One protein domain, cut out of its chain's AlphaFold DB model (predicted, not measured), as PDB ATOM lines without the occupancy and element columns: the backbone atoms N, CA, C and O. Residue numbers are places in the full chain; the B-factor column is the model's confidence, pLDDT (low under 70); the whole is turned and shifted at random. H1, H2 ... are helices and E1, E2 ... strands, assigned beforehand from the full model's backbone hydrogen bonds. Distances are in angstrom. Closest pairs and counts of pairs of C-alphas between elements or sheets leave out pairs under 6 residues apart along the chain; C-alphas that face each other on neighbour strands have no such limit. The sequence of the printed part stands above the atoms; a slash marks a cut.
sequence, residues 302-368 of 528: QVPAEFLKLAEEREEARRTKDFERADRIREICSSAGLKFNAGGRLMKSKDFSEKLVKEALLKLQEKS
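AT A GLANCE: This is residues 302 to 368 of the 528 residues of an uncharacterized protein of Guillardia theta (strain CCMP2712) (UniProt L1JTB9). Two helices lie side by side as a helical hairpin, H1 and H2, with a small two-stranded hairpin, E1 and E2, over one side of it near the later part of H2, and a third helix, H3, on the other side. H3 meets H2 near H2's last residues and slants away from the helical hairpin toward its own last residue. The printed part has 67 residues, with three named helices and two named strands in the order H1, H2, E1, E2, H3; the sheet has the order E1 - E2 and is antiparallel, and the class is mostly helix. The whole is compact, with a radius of gyration of the C-alphas of 11.4 A and spans of 32 by 28 by 17 A.

IN THESE COORDINATES: H1, residues 305 to 319, begins with C-alpha 305 at (-40.793, 1.041, -50.630) and measures 21.5 A from first to last C-alpha. H2 follows with residues 323 to 335, 18.3 A long, and its C-alpha 335 is at (-53.501, -7.398, -56.556). E1 is residues 338 to 340 and E2 is residues 346 to 348. H3, residues 354 to 368, measures 21.3 A and ends with C-alpha 368 at (-56.663, 6.942, -46.435).

HOW THE PARTS SIT: H1 and H2 touch and form a helical hairpin; their closest C-alphas, those of Arg 314 and Ala 326, are 4.6 A apart. They run opposite ways at a shallow tilt of 26 degrees. The closest C-alphas of H2 and E1, those of Cys 333 and Lys 339, are 6.6 A apart. H2 and E2 are near each other, with 6 pairs of C-alphas within 10 A. E1 and E2 form a hairpin of antiparallel strands, their directions at 140 degrees; N 339 and O 347 are within hydrogen-bond range at 2.8 A, as are N 347 and O 339 at 2.8 A. The closest C-alphas of H1 and E2, those of Ala 311 and Leu 346, are 6.9 A apart. H3 touches H2 with residues 356 to 360 alone, against residues 332 to 335 of H2; the closest C-alphas, those of Ser 335 and Ala 360, are 6.8 A apart. H2 and H3 run opposite ways at a steep tilt of 39 degrees. H1 and H3 are only just apart, their closest C-alphas 8.2 A from each other. In H1, H2 and H3 every O i to N i+4 pair is within hydrogen-bond range.

THE WHOLE: The two C-alphas farthest apart, those of Thr 320 and Lys 355, are 32.6 A from each other. The printed part has no cut, and its four links are tight. The mean pLDDT of the printed part is 91.7, and no printed residue is under 70.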
ATOM      1  N   GLN A 302     -36.381  -4.580 -57.508       78.69
ATOM      2  CA  GLN A 302     -36.792  -3.465 -56.651       78.69
ATOM      3  C   GLN A 302     -38.324  -3.481 -56.522       78.69
ATOM      4  O   GLN A 302     -39.064  -3.286 -57.492       78.69
ATOM      5  N   VAL A 303     -38.788  -3.847 -55.329       86.44
ATOM      6  CA  VAL A 303     -40.172  -3.702 -54.874       86.44
ATOM      7  C   VAL A 303     -40.303  -2.271 -54.345       86.44
ATOM      8  O   VAL A 303     -39.420  -1.856 -53.592       86.44
ATOM      9  N   PRO A 304     -41.350  -1.511 -54.711       90.50
ATOM     10  CA  PRO A 304     -41.526  -0.155 -54.199       90.50
ATOM     11  C   PRO A 304     -41.566  -0.121 -52.666       90.50
ATOM     12  O   PRO A 304     -42.097  -1.038 -52.030       90.50
ATOM     13  N   ALA A 305     -40.990   0.927 -52.075       90.44
ATOM     14  CA  ALA A 305     -40.793   1.041 -50.630       90.44
ATOM     15  C   ALA A 305     -42.112   0.968 -49.838       90.44
ATOM     16  O   ALA A 305     -42.142   0.472 -48.714       90.44
ATOM     17  N   GLU A 306     -43.219   1.397 -50.438       92.94
ATOM     18  CA  GLU A 306     -44.561   1.355 -49.858       92.94
ATOM     19  C   GLU A 306     -45.025  -0.084 -49.593       92.94
ATOM     20  O   GLU A 306     -45.614  -0.373 -48.554       92.94
ATOM     21  N   PHE A 307     -44.699  -1.021 -50.489       94.00
ATOM     22  CA  PHE A 307     -45.039  -2.434 -50.308       94.00
ATOM     23  C   PHE A 307     -44.107  -3.147 -49.325       94.00
ATOM     24  O   PHE A 307     -44.507  -4.145 -48.726       94.00
ATOM     25  N   LEU A 308     -42.887  -2.636 -49.124       93.12
ATOM     26  CA  LEU A 308     -42.003  -3.123 -48.063       93.12
ATOM     27  C   LEU A 308     -42.555  -2.753 -46.681       93.12
ATOM     28  O   LEU A 308     -42.614  -3.620 -45.814       93.12
ATOM     29  N   LYS A 309     -43.075  -1.530 -46.511       94.50
ATOM     30  CA  LYS A 309     -43.769  -1.121 -45.277       94.50
ATOM     31  C   LYS A 309     -44.997  -1.990 -44.998       94.50
ATOM     32  O   LYS A 309     -45.166  -2.486 -43.891       94.50
ATOM     33  N   LEU A 310     -45.804  -2.277 -46.024       95.50
ATOM     34  CA  LEU A 310     -46.930  -3.210 -45.895       95.50
ATOM     35  C   LEU A 310     -46.478  -4.626 -45.497       95.50
ATOM     36  O   LEU A 310     -47.143  -5.289 -44.705       95.50
ATOM     37  N   ALA A 311     -45.349  -5.110 -46.018       95.56
ATOM     38  CA  ALA A 311     -44.813  -6.411 -45.627       95.56
ATOM     39  C   ALA A 311     -44.427  -6.458 -44.136       95.56
ATOM     40  O   ALA A 311     -44.703  -7.463 -43.478       95.56
ATOM     41  N   GLU A 312     -43.853  -5.378 -43.601       95.38
ATOM     42  CA  GLU A 312     -43.547  -5.233 -42.171       95.38
ATOM     43  C   GLU A 312     -44.826  -5.179 -41.325       95.38
ATOM     44  O   GLU A 312     -44.967  -5.973 -40.394       95.38
ATOM     45  N   GLU A 313     -45.801  -4.347 -41.710       96.12
ATOM     46  CA  GLU A 313     -47.106  -4.259 -41.033       96.12
ATOM     47  C   GLU A 313     -47.839  -5.604 -41.003       96.12
ATOM     48  O   GLU A 313     -48.511  -5.944 -40.029       96.12
ATOM     49  N   ARG A 314     -47.711  -6.405 -42.065       96.56
ATOM     50  CA  ARG A 314     -48.293  -7.746 -42.113       96.56
ATOM     51  C   ARG A 314     -47.642  -8.678 -41.096       96.56
ATOM     52  O   ARG A 314     -48.352  -9.449 -40.453       96.56
ATOM     53  N   GLU A 315     -46.318  -8.673 -40.982       96.19
ATOM     54  CA  GLU A 315     -45.625  -9.524 -40.008       96.19
ATOM     55  C   GLU A 315     -45.879  -9.051 -38.569       96.19
ATOM     56  O   GLU A 315     -46.039  -9.888 -37.680       96.19
ATOM     57  N   GLU A 316     -46.039  -7.746 -38.338       96.50
ATOM     58  CA  GLU A 316     -46.511  -7.210 -37.059       96.50
ATOM     59  C   GLU A 316     -47.940  -7.672 -36.733       96.50
ATOM     60  O   GLU A 316     -48.170  -8.221 -35.656       96.50
ATOM     61  N   ALA A 317     -48.875  -7.578 -37.687       96.31
ATOM     62  CA  ALA A 317     -50.245  -8.071 -37.523       96.31
ATOM     63  C   ALA A 317     -50.290  -9.581 -37.216       96.31
ATOM     64  O   ALA A 317     -51.070 -10.038 -36.382       96.31
ATOM     65  N   ARG A 318     -49.403 -10.384 -37.823       95.69
ATOM     66  CA  ARG A 318     -49.278 -11.813 -37.483       95.69
ATOM     67  C   ARG A 318     -48.749 -12.031 -36.068       95.69
ATOM     68  O   ARG A 318     -49.227 -12.944 -35.397       95.69
ATOM     69  N   ARG A 319     -47.791 -11.216 -35.606       95.19
ATOM     70  CA  ARG A 319     -47.268 -11.285 -34.228       95.19
ATOM     71  C   ARG A 319     -48.344 -10.950 -33.200       95.19
ATOM     72  O   ARG A 319     -48.441 -11.643 -32.191       95.19
ATOM     73  N   THR A 320     -49.183  -9.954 -33.475       96.81
ATOM     74  CA  THR A 320     -50.311  -9.565 -32.610       96.81
ATOM     75  C   THR A 320     -51.559 -10.434 -32.800       96.81
ATOM     76  O   THR A 320     -52.561 -10.213 -32.127       96.81
ATOM     77  N   LYS A 321     -51.488 -11.463 -33.660       95.88
ATOM     78  CA  LYS A 321     -52.587 -12.386 -34.004       95.88
ATOM     79  C   LYS A 321     -53.800 -11.710 -34.667       95.88
ATOM     80  O   LYS A 321     -54.882 -12.292 -34.695       95.88
ATOM     81  N   ASP A 322     -53.621 -10.534 -35.268       97.19
ATOM     82  CA  ASP A 322     -54.606  -9.889 -36.143       97.19
ATOM     83  C   ASP A 322     -54.501 -10.461 -37.571       97.19
ATOM     84  O   ASP A 322     -53.920  -9.880 -38.496       97.19
ATOM     85  N   PHE A 323     -55.031 -11.675 -37.744       94.31
ATOM     86  CA  PHE A 323     -54.956 -12.392 -39.020       94.31
ATOM     87  C   PHE A 323     -55.779 -11.729 -40.127       94.31
ATOM     88  O   PHE A 323     -55.384 -11.789 -41.290       94.31
ATOM     89  N   GLU A 324     -56.873 -11.043 -39.785       95.88
ATOM     90  CA  GLU A 324     -57.690 -10.343 -40.776       95.88
ATOM     91  C   GLU A 324     -56.929  -9.179 -41.411       95.88
ATOM     92  O   GLU A 324     -56.961  -9.006 -42.633       95.88
ATOM     93  N   ARG A 325     -56.205  -8.388 -40.608       95.25
ATOM     94  CA  ARG A 325     -55.334  -7.332 -41.136       95.25
ATOM     95  C   ARG A 325     -54.207  -7.919 -41.981       95.25
ATOM     96  O   ARG A 325     -53.941  -7.405 -43.069       95.25
ATOM     97  N   ALA A 326     -53.585  -9.008 -41.530       96.00
ATOM     98  CA  ALA A 326     -52.518  -9.669 -42.276       96.00
ATOM     99  C   ALA A 326     -52.984 -10.196 -43.651       96.00
ATOM    100  O   ALA A 326     -52.245 -10.085 -44.636       96.00
ATOM    101  N   ASP A 327     -54.204 -10.734 -43.735       95.75
ATOM    102  CA  ASP A 327     -54.791 -11.221 -44.987       95.75
ATOM    103  C   ASP A 327     -55.205 -10.075 -45.918       95.75
ATOM    104  O   ASP A 327     -54.892 -10.131 -47.108       95.75
ATOM    105  N   ARG A 328     -55.776  -8.979 -45.393       95.62
ATOM    106  CA  ARG A 328     -56.048  -7.765 -46.192       95.62
ATOM    107  C   ARG A 328     -54.777  -7.222 -46.845       95.62
ATOM    108  O   ARG A 328     -54.772  -6.916 -48.036       95.62
ATOM    109  N   ILE A 329     -53.677  -7.148 -46.095       95.38
ATOM    110  CA  ILE A 329     -52.387  -6.697 -46.635       95.38
ATOM    111  C   ILE A 329     -51.861  -7.669 -47.699       95.38
ATOM    112  O   ILE A 329     -51.341  -7.247 -48.737       95.38
ATOM    113  N   ARG A 330     -52.022  -8.980 -47.481       96.62
ATOM    114  CA  ARG A 330     -51.649  -9.998 -48.469       96.62
ATOM    115  C   ARG A 330     -52.443  -9.849 -49.767       96.62
ATOM    116  O   ARG A 330     -51.847  -9.973 -50.838       96.62
ATOM    117  N   GLU A 331     -53.745  -9.597 -49.691       95.88
ATOM    118  CA  GLU A 331     -54.604  -9.369 -50.859       95.88
ATOM    119  C   GLU A 331     -54.197  -8.107 -51.627       95.88
ATOM    120  O   GLU A 331     -54.089  -8.156 -52.851       95.88
ATOM    121  N   ILE A 332     -53.881  -7.015 -50.921       94.56
ATOM    122  CA  ILE A 332     -53.379  -5.764 -51.516       94.56
ATOM    123  C   ILE A 332     -52.047  -5.991 -52.245       94.56
ATOM    124  O   ILE A 332     -51.863  -5.538 -53.371       94.56
ATOM    125  N   CYS A 333     -51.117  -6.734 -51.643       95.25
ATOM    126  CA  CYS A 333     -49.868  -7.085 -52.319       95.25
ATOM    127  C   CYS A 333     -50.126  -7.993 -53.534       95.25
ATOM    128  O   CYS A 333     -49.518  -7.810 -54.587       95.25
ATOM    129  N   SER A 334     -51.060  -8.941 -53.417       95.19
ATOM    130  CA  SER A 334     -51.392  -9.882 -54.494       95.19
ATOM    131  C   SER A 334     -52.031  -9.187 -55.696       95.19
ATOM    132  O   SER A 334     -51.688  -9.521 -56.829       95.19
ATOM    133  N   SER A 335     -52.895  -8.190 -55.475       94.25
ATOM    134  CA  SER A 335     -53.501  -7.398 -56.556       94.25
ATOM    135  C   SER A 335     -52.483  -6.517 -57.288       94.25
ATOM    136  O   SER A 335     -52.637  -6.278 -58.481       94.25
ATOM    137  N   ALA A 336     -51.394  -6.128 -56.618       94.38
ATOM    138  CA  ALA A 336     -50.244  -5.458 -57.229       94.38
ATOM    139  C   ALA A 336     -49.292  -6.419 -57.981       94.38
ATOM    140  O   ALA A 336     -48.234  -6.003 -58.456       94.38
ATOM    141  N   GLY A 337     -49.620  -7.714 -58.069       94.44
ATOM    142  CA  GLY A 337     -48.752  -8.726 -58.672       94.44
ATOM    143  C   GLY A 337     -47.535  -9.070 -57.807       94.44
ATOM    144  O   GLY A 337     -46.477  -9.427 -58.324       94.44
ATOM    145  N   LEU A 338     -47.650  -8.953 -56.483       94.81
ATOM    146  CA  LEU A 338     -46.607  -9.295 -55.517       94.81
ATOM    147  C   LEU A 338     -47.070 -10.470 -54.640       94.81
ATOM    148  O   LEU A 338     -48.222 -10.546 -54.229       94.81
ATOM    149  N   LYS A 339     -46.179 -11.411 -54.326       94.94
ATOM    150  CA  LYS A 339     -46.482 -12.586 -53.493       94.94
ATOM    151  C   LYS A 339     -45.467 -12.767 -52.375       94.94
ATOM    152  O   LYS A 339     -44.274 -12.553 -52.573       94.94
ATOM    153  N   PHE A 340     -45.926 -13.231 -51.221       93.75
ATOM    154  CA  PHE A 340     -45.049 -13.616 -50.116       93.75
ATOM    155  C   PHE A 340     -44.469 -15.016 -50.352       93.75
ATOM    156  O   PHE A 340     -45.189 -15.933 -50.752       93.75
ATOM    157  N   ASN A 341     -43.169 -15.188 -50.120       90.75
ATOM    158  CA  ASN A 341     -42.532 -16.503 -50.091       90.75
ATOM    159  C   ASN A 341     -42.664 -17.160 -48.701       90.75
ATOM    160  O   ASN A 341     -43.175 -16.555 -47.759       90.75
ATOM    161  N   ALA A 342     -42.183 -18.401 -48.562       81.94
ATOM    162  CA  ALA A 342     -42.241 -19.140 -47.296       81.94
ATOM    163  C   ALA A 342     -41.512 -18.431 -46.135       81.94
ATOM    164  O   ALA A 342     -41.876 -18.618 -44.981       81.94
ATOM    165  N   GLY A 343     -40.520 -17.588 -46.440       84.44
ATOM    166  CA  GLY A 343     -39.783 -16.781 -45.465       84.44
ATOM    167  C   GLY A 343     -40.391 -15.401 -45.194       84.44
ATOM    168  O   GLY A 343     -39.697 -14.548 -44.653       84.44
ATOM    169  N   GLY A 344     -41.630 -15.138 -45.625       85.06
ATOM    170  CA  GLY A 344     -42.315 -13.863 -45.382       85.06
ATOM    171  C   GLY A 344     -41.792 -12.683 -46.207       85.06
ATOM    172  O   GLY A 344     -42.226 -11.557 -45.990       85.06
ATOM    173  N   ARG A 345     -40.899 -12.910 -47.183       88.00
ATOM    174  CA  ARG A 345     -40.411 -11.850 -48.081       88.00
ATOM    175  C   ARG A 345     -41.312 -11.697 -49.297       88.00
ATOM    176  O   ARG A 345     -41.744 -12.692 -49.887       88.00
ATOM    177  N   LEU A 346     -41.546 -10.452 -49.695       92.62
ATOM    178  CA  LEU A 346     -42.347 -10.111 -50.861       92.62
ATOM    179  C   LEU A 346     -41.527 -10.263 -52.155       92.62
ATOM    180  O   LEU A 346     -40.386  -9.816 -52.233       92.62
ATOM    181  N   MET A 347     -42.091 -10.919 -53.169       90.69
ATOM    182  CA  MET A 347     -41.462 -11.165 -54.473       90.69
ATOM    183  C   MET A 347     -42.450 -10.859 -55.605       90.69
ATOM    184  O   MET A 347     -43.646 -11.106 -55.454       90.69
ATOM    185  N   LYS A 348     -41.973 -10.388 -56.765       90.75
ATOM    186  CA  LYS A 348     -42.828 -10.189 -57.952       90.75
ATOM    187  C   LYS A 348     -43.421 -11.530 -58.415       90.75
ATOM    188  O   LYS A 348     -42.714 -12.541 -58.501       90.75
ATOM    189  N   SER A 349     -44.728 -11.566 -58.665       89.88
ATOM    190  CA  SER A 349     -45.408 -12.705 -59.286       89.88
ATOM    191  C   SER A 349     -45.136 -12.716 -60.799       89.88
ATOM    192  O   SER A 349     -44.519 -11.796 -61.336       89.88
ATOM    193  N   LYS A 350     -45.563 -13.778 -61.497       89.12
ATOM    194  CA  LYS A 350     -45.475 -13.822 -62.969       89.12
ATOM    195  C   LYS A 350     -46.345 -12.745 -63.630       89.12
ATOM    196  O   LYS A 350     -46.032 -12.327 -64.734       89.12
ATOM    197  N   ASP A 351     -47.367 -12.280 -62.916       87.69
ATOM    198  CA  ASP A 351     -48.371 -11.324 -63.384       87.69
ATOM    199  C   ASP A 351     -48.036  -9.882 -62.963       87.69
ATOM    200  O   ASP A 351     -48.874  -8.986 -63.048       87.69
ATOM    201  N   PHE A 352     -46.819  -9.643 -62.465       89.94
ATOM    202  CA  PHE A 352     -46.389  -8.316 -62.040       89.94
ATOM    203  C   PHE A 352     -46.389  -7.334 -63.214       89.94
ATOM    204  O   PHE A 352     -45.707  -7.546 -64.218       89.94
ATOM    205  N   SER A 353     -47.076  -6.207 -63.046       89.31
ATOM    206  CA  SER A 353     -46.959  -5.064 -63.946       89.31
ATOM    207  C   SER A 353     -46.944  -3.763 -63.152       89.31
ATOM    208  O   SER A 353     -47.651  -3.615 -62.156       89.31
ATOM    209  N   GLU A 354     -46.164  -2.784 -63.611       89.00
ATOM    210  CA  GLU A 354     -46.114  -1.461 -62.973       89.00
ATOM    211  C   GLU A 354     -47.480  -0.760 -62.967       89.00
ATOM    212  O   GLU A 354     -47.762   0.043 -62.081       89.00
ATOM    213  N   LYS A 355     -48.354  -1.094 -63.926       90.69
ATOM    214  CA  LYS A 355     -49.733  -0.594 -63.977       90.69
ATOM    215  C   LYS A 355     -50.549  -1.078 -62.775       90.69
ATOM    216  O   LYS A 355     -51.165  -0.251 -62.112       90.69
ATOM    217  N   LEU A 356     -50.481  -2.374 -62.451       91.00
ATOM    218  CA  LEU A 356     -51.166  -2.949 -61.284       91.00
ATOM    219  C   LEU A 356     -50.643  -2.366 -59.969       91.00
ATOM    220  O   LEU A 356     -51.413  -2.122 -59.045       91.00
ATOM    221  N   VAL A 357     -49.339  -2.097 -59.897       89.62
ATOM    222  CA  VAL A 357     -48.716  -1.452 -58.735       89.62
ATOM    223  C   VAL A 357     -49.241  -0.030 -58.543       89.62
ATOM    224  O   VAL A 357     -49.648   0.321 -57.438       89.62
ATOM    225  N   LYS A 358     -49.278   0.783 -59.609       90.50
ATOM    226  CA  LYS A 358     -49.821   2.151 -59.555       90.50
ATOM    227  C   LYS A 358     -51.303   2.157 -59.180       90.50
ATOM    228  O   LYS A 358     -51.715   2.961 -58.351       90.50
ATOM    229  N   GLU A 359     -52.086   1.236 -59.735       92.62
ATOM    230  CA  GLU A 359     -53.508   1.092 -59.411       92.62
ATOM    231  C   GLU A 359     -53.726   0.680 -57.945       92.62
ATOM    232  O   GLU A 359     -54.590   1.228 -57.261       92.62
ATOM    233  N   ALA A 360     -52.919  -0.251 -57.427       90.50
ATOM    234  CA  ALA A 360     -52.978  -0.667 -56.029       90.50
ATOM    235  C   ALA A 360     -52.572   0.460 -55.062       90.50
ATOM    236  O   ALA A 360     -53.197   0.608 -54.011       90.50
ATOM    237  N   LEU A 361     -51.576   1.281 -55.420       89.19
ATOM    238  CA  LEU A 361     -51.173   2.453 -54.633       89.19
ATOM    239  C   LEU A 361     -52.243   3.551 -54.625       89.19
ATOM    240  O   LEU A 361     -52.526   4.100 -53.562       89.19
ATOM    241  N   LEU A 362     -52.886   3.827 -55.762       89.81
ATOM    242  CA  LEU A 362     -54.010   4.769 -55.830       89.81
ATOM    243  C   LEU A 362     -55.169   4.315 -54.932       89.81
ATOM    244  O   LEU A 362     -55.661   5.095 -54.121       89.81
ATOM    245  N   LYS A 363     -55.523   3.023 -54.967       88.62
ATOM    246  CA  LYS A 363     -56.556   2.447 -54.084       88.62
ATOM    247  C   LYS A 363     -56.197   2.523 -52.597       88.62
ATOM    248  O   LYS A 363     -57.093   2.571 -51.754       88.62
ATOM    249  N   LEU A 364     -54.909   2.485 -52.253       85.69
ATOM    250  CA  LEU A 364     -54.446   2.686 -50.876       85.69
ATOM    251  C   LEU A 364     -54.601   4.148 -50.444       85.69
ATOM    252  O   LEU A 364     -55.075   4.397 -49.337       85.69
ATOM    253  N   GLN A 365     -54.267   5.095 -51.324       87.06
ATOM    254  CA  GLN A 365     -54.410   6.529 -51.059       87.06
ATOM    255  C   GLN A 365     -55.882   6.951 -50.934       87.06
ATOM    256  O   GLN A 365     -56.236   7.666 -49.997       87.06
ATOM    257  N   GLU A 366     -56.763   6.441 -51.798       85.88
ATOM    258  CA  GLU A 366     -58.210   6.698 -51.730       85.88
ATOM    259  C   GLU A 366     -58.827   6.214 -50.411       85.88
ATOM    260  O   GLU A 366     -59.685   6.882 -49.841       85.88
ATOM    261  N   LYS A 367     -58.350   5.086 -49.868       79.25
ATOM    262  CA  LYS A 367     -58.817   4.566 -48.572       79.25
ATOM    263  C   LYS A 367     -58.309   5.358 -47.369       79.25
ATOM    264  O   LYS A 367     -58.923   5.276 -46.308       79.25
ATOM    265  N   SER A 368     -57.213   6.105 -47.512       74.62
ATOM    266  CA  SER A 368     -56.663   6.942 -46.435       74.62
ATOM    267  C   SER A 368     -57.334   8.314 -46.293       74.62
ATOM    268  O   SER A 368     -57.073   8.992 -45.304       74.62
TER     269      SER A 368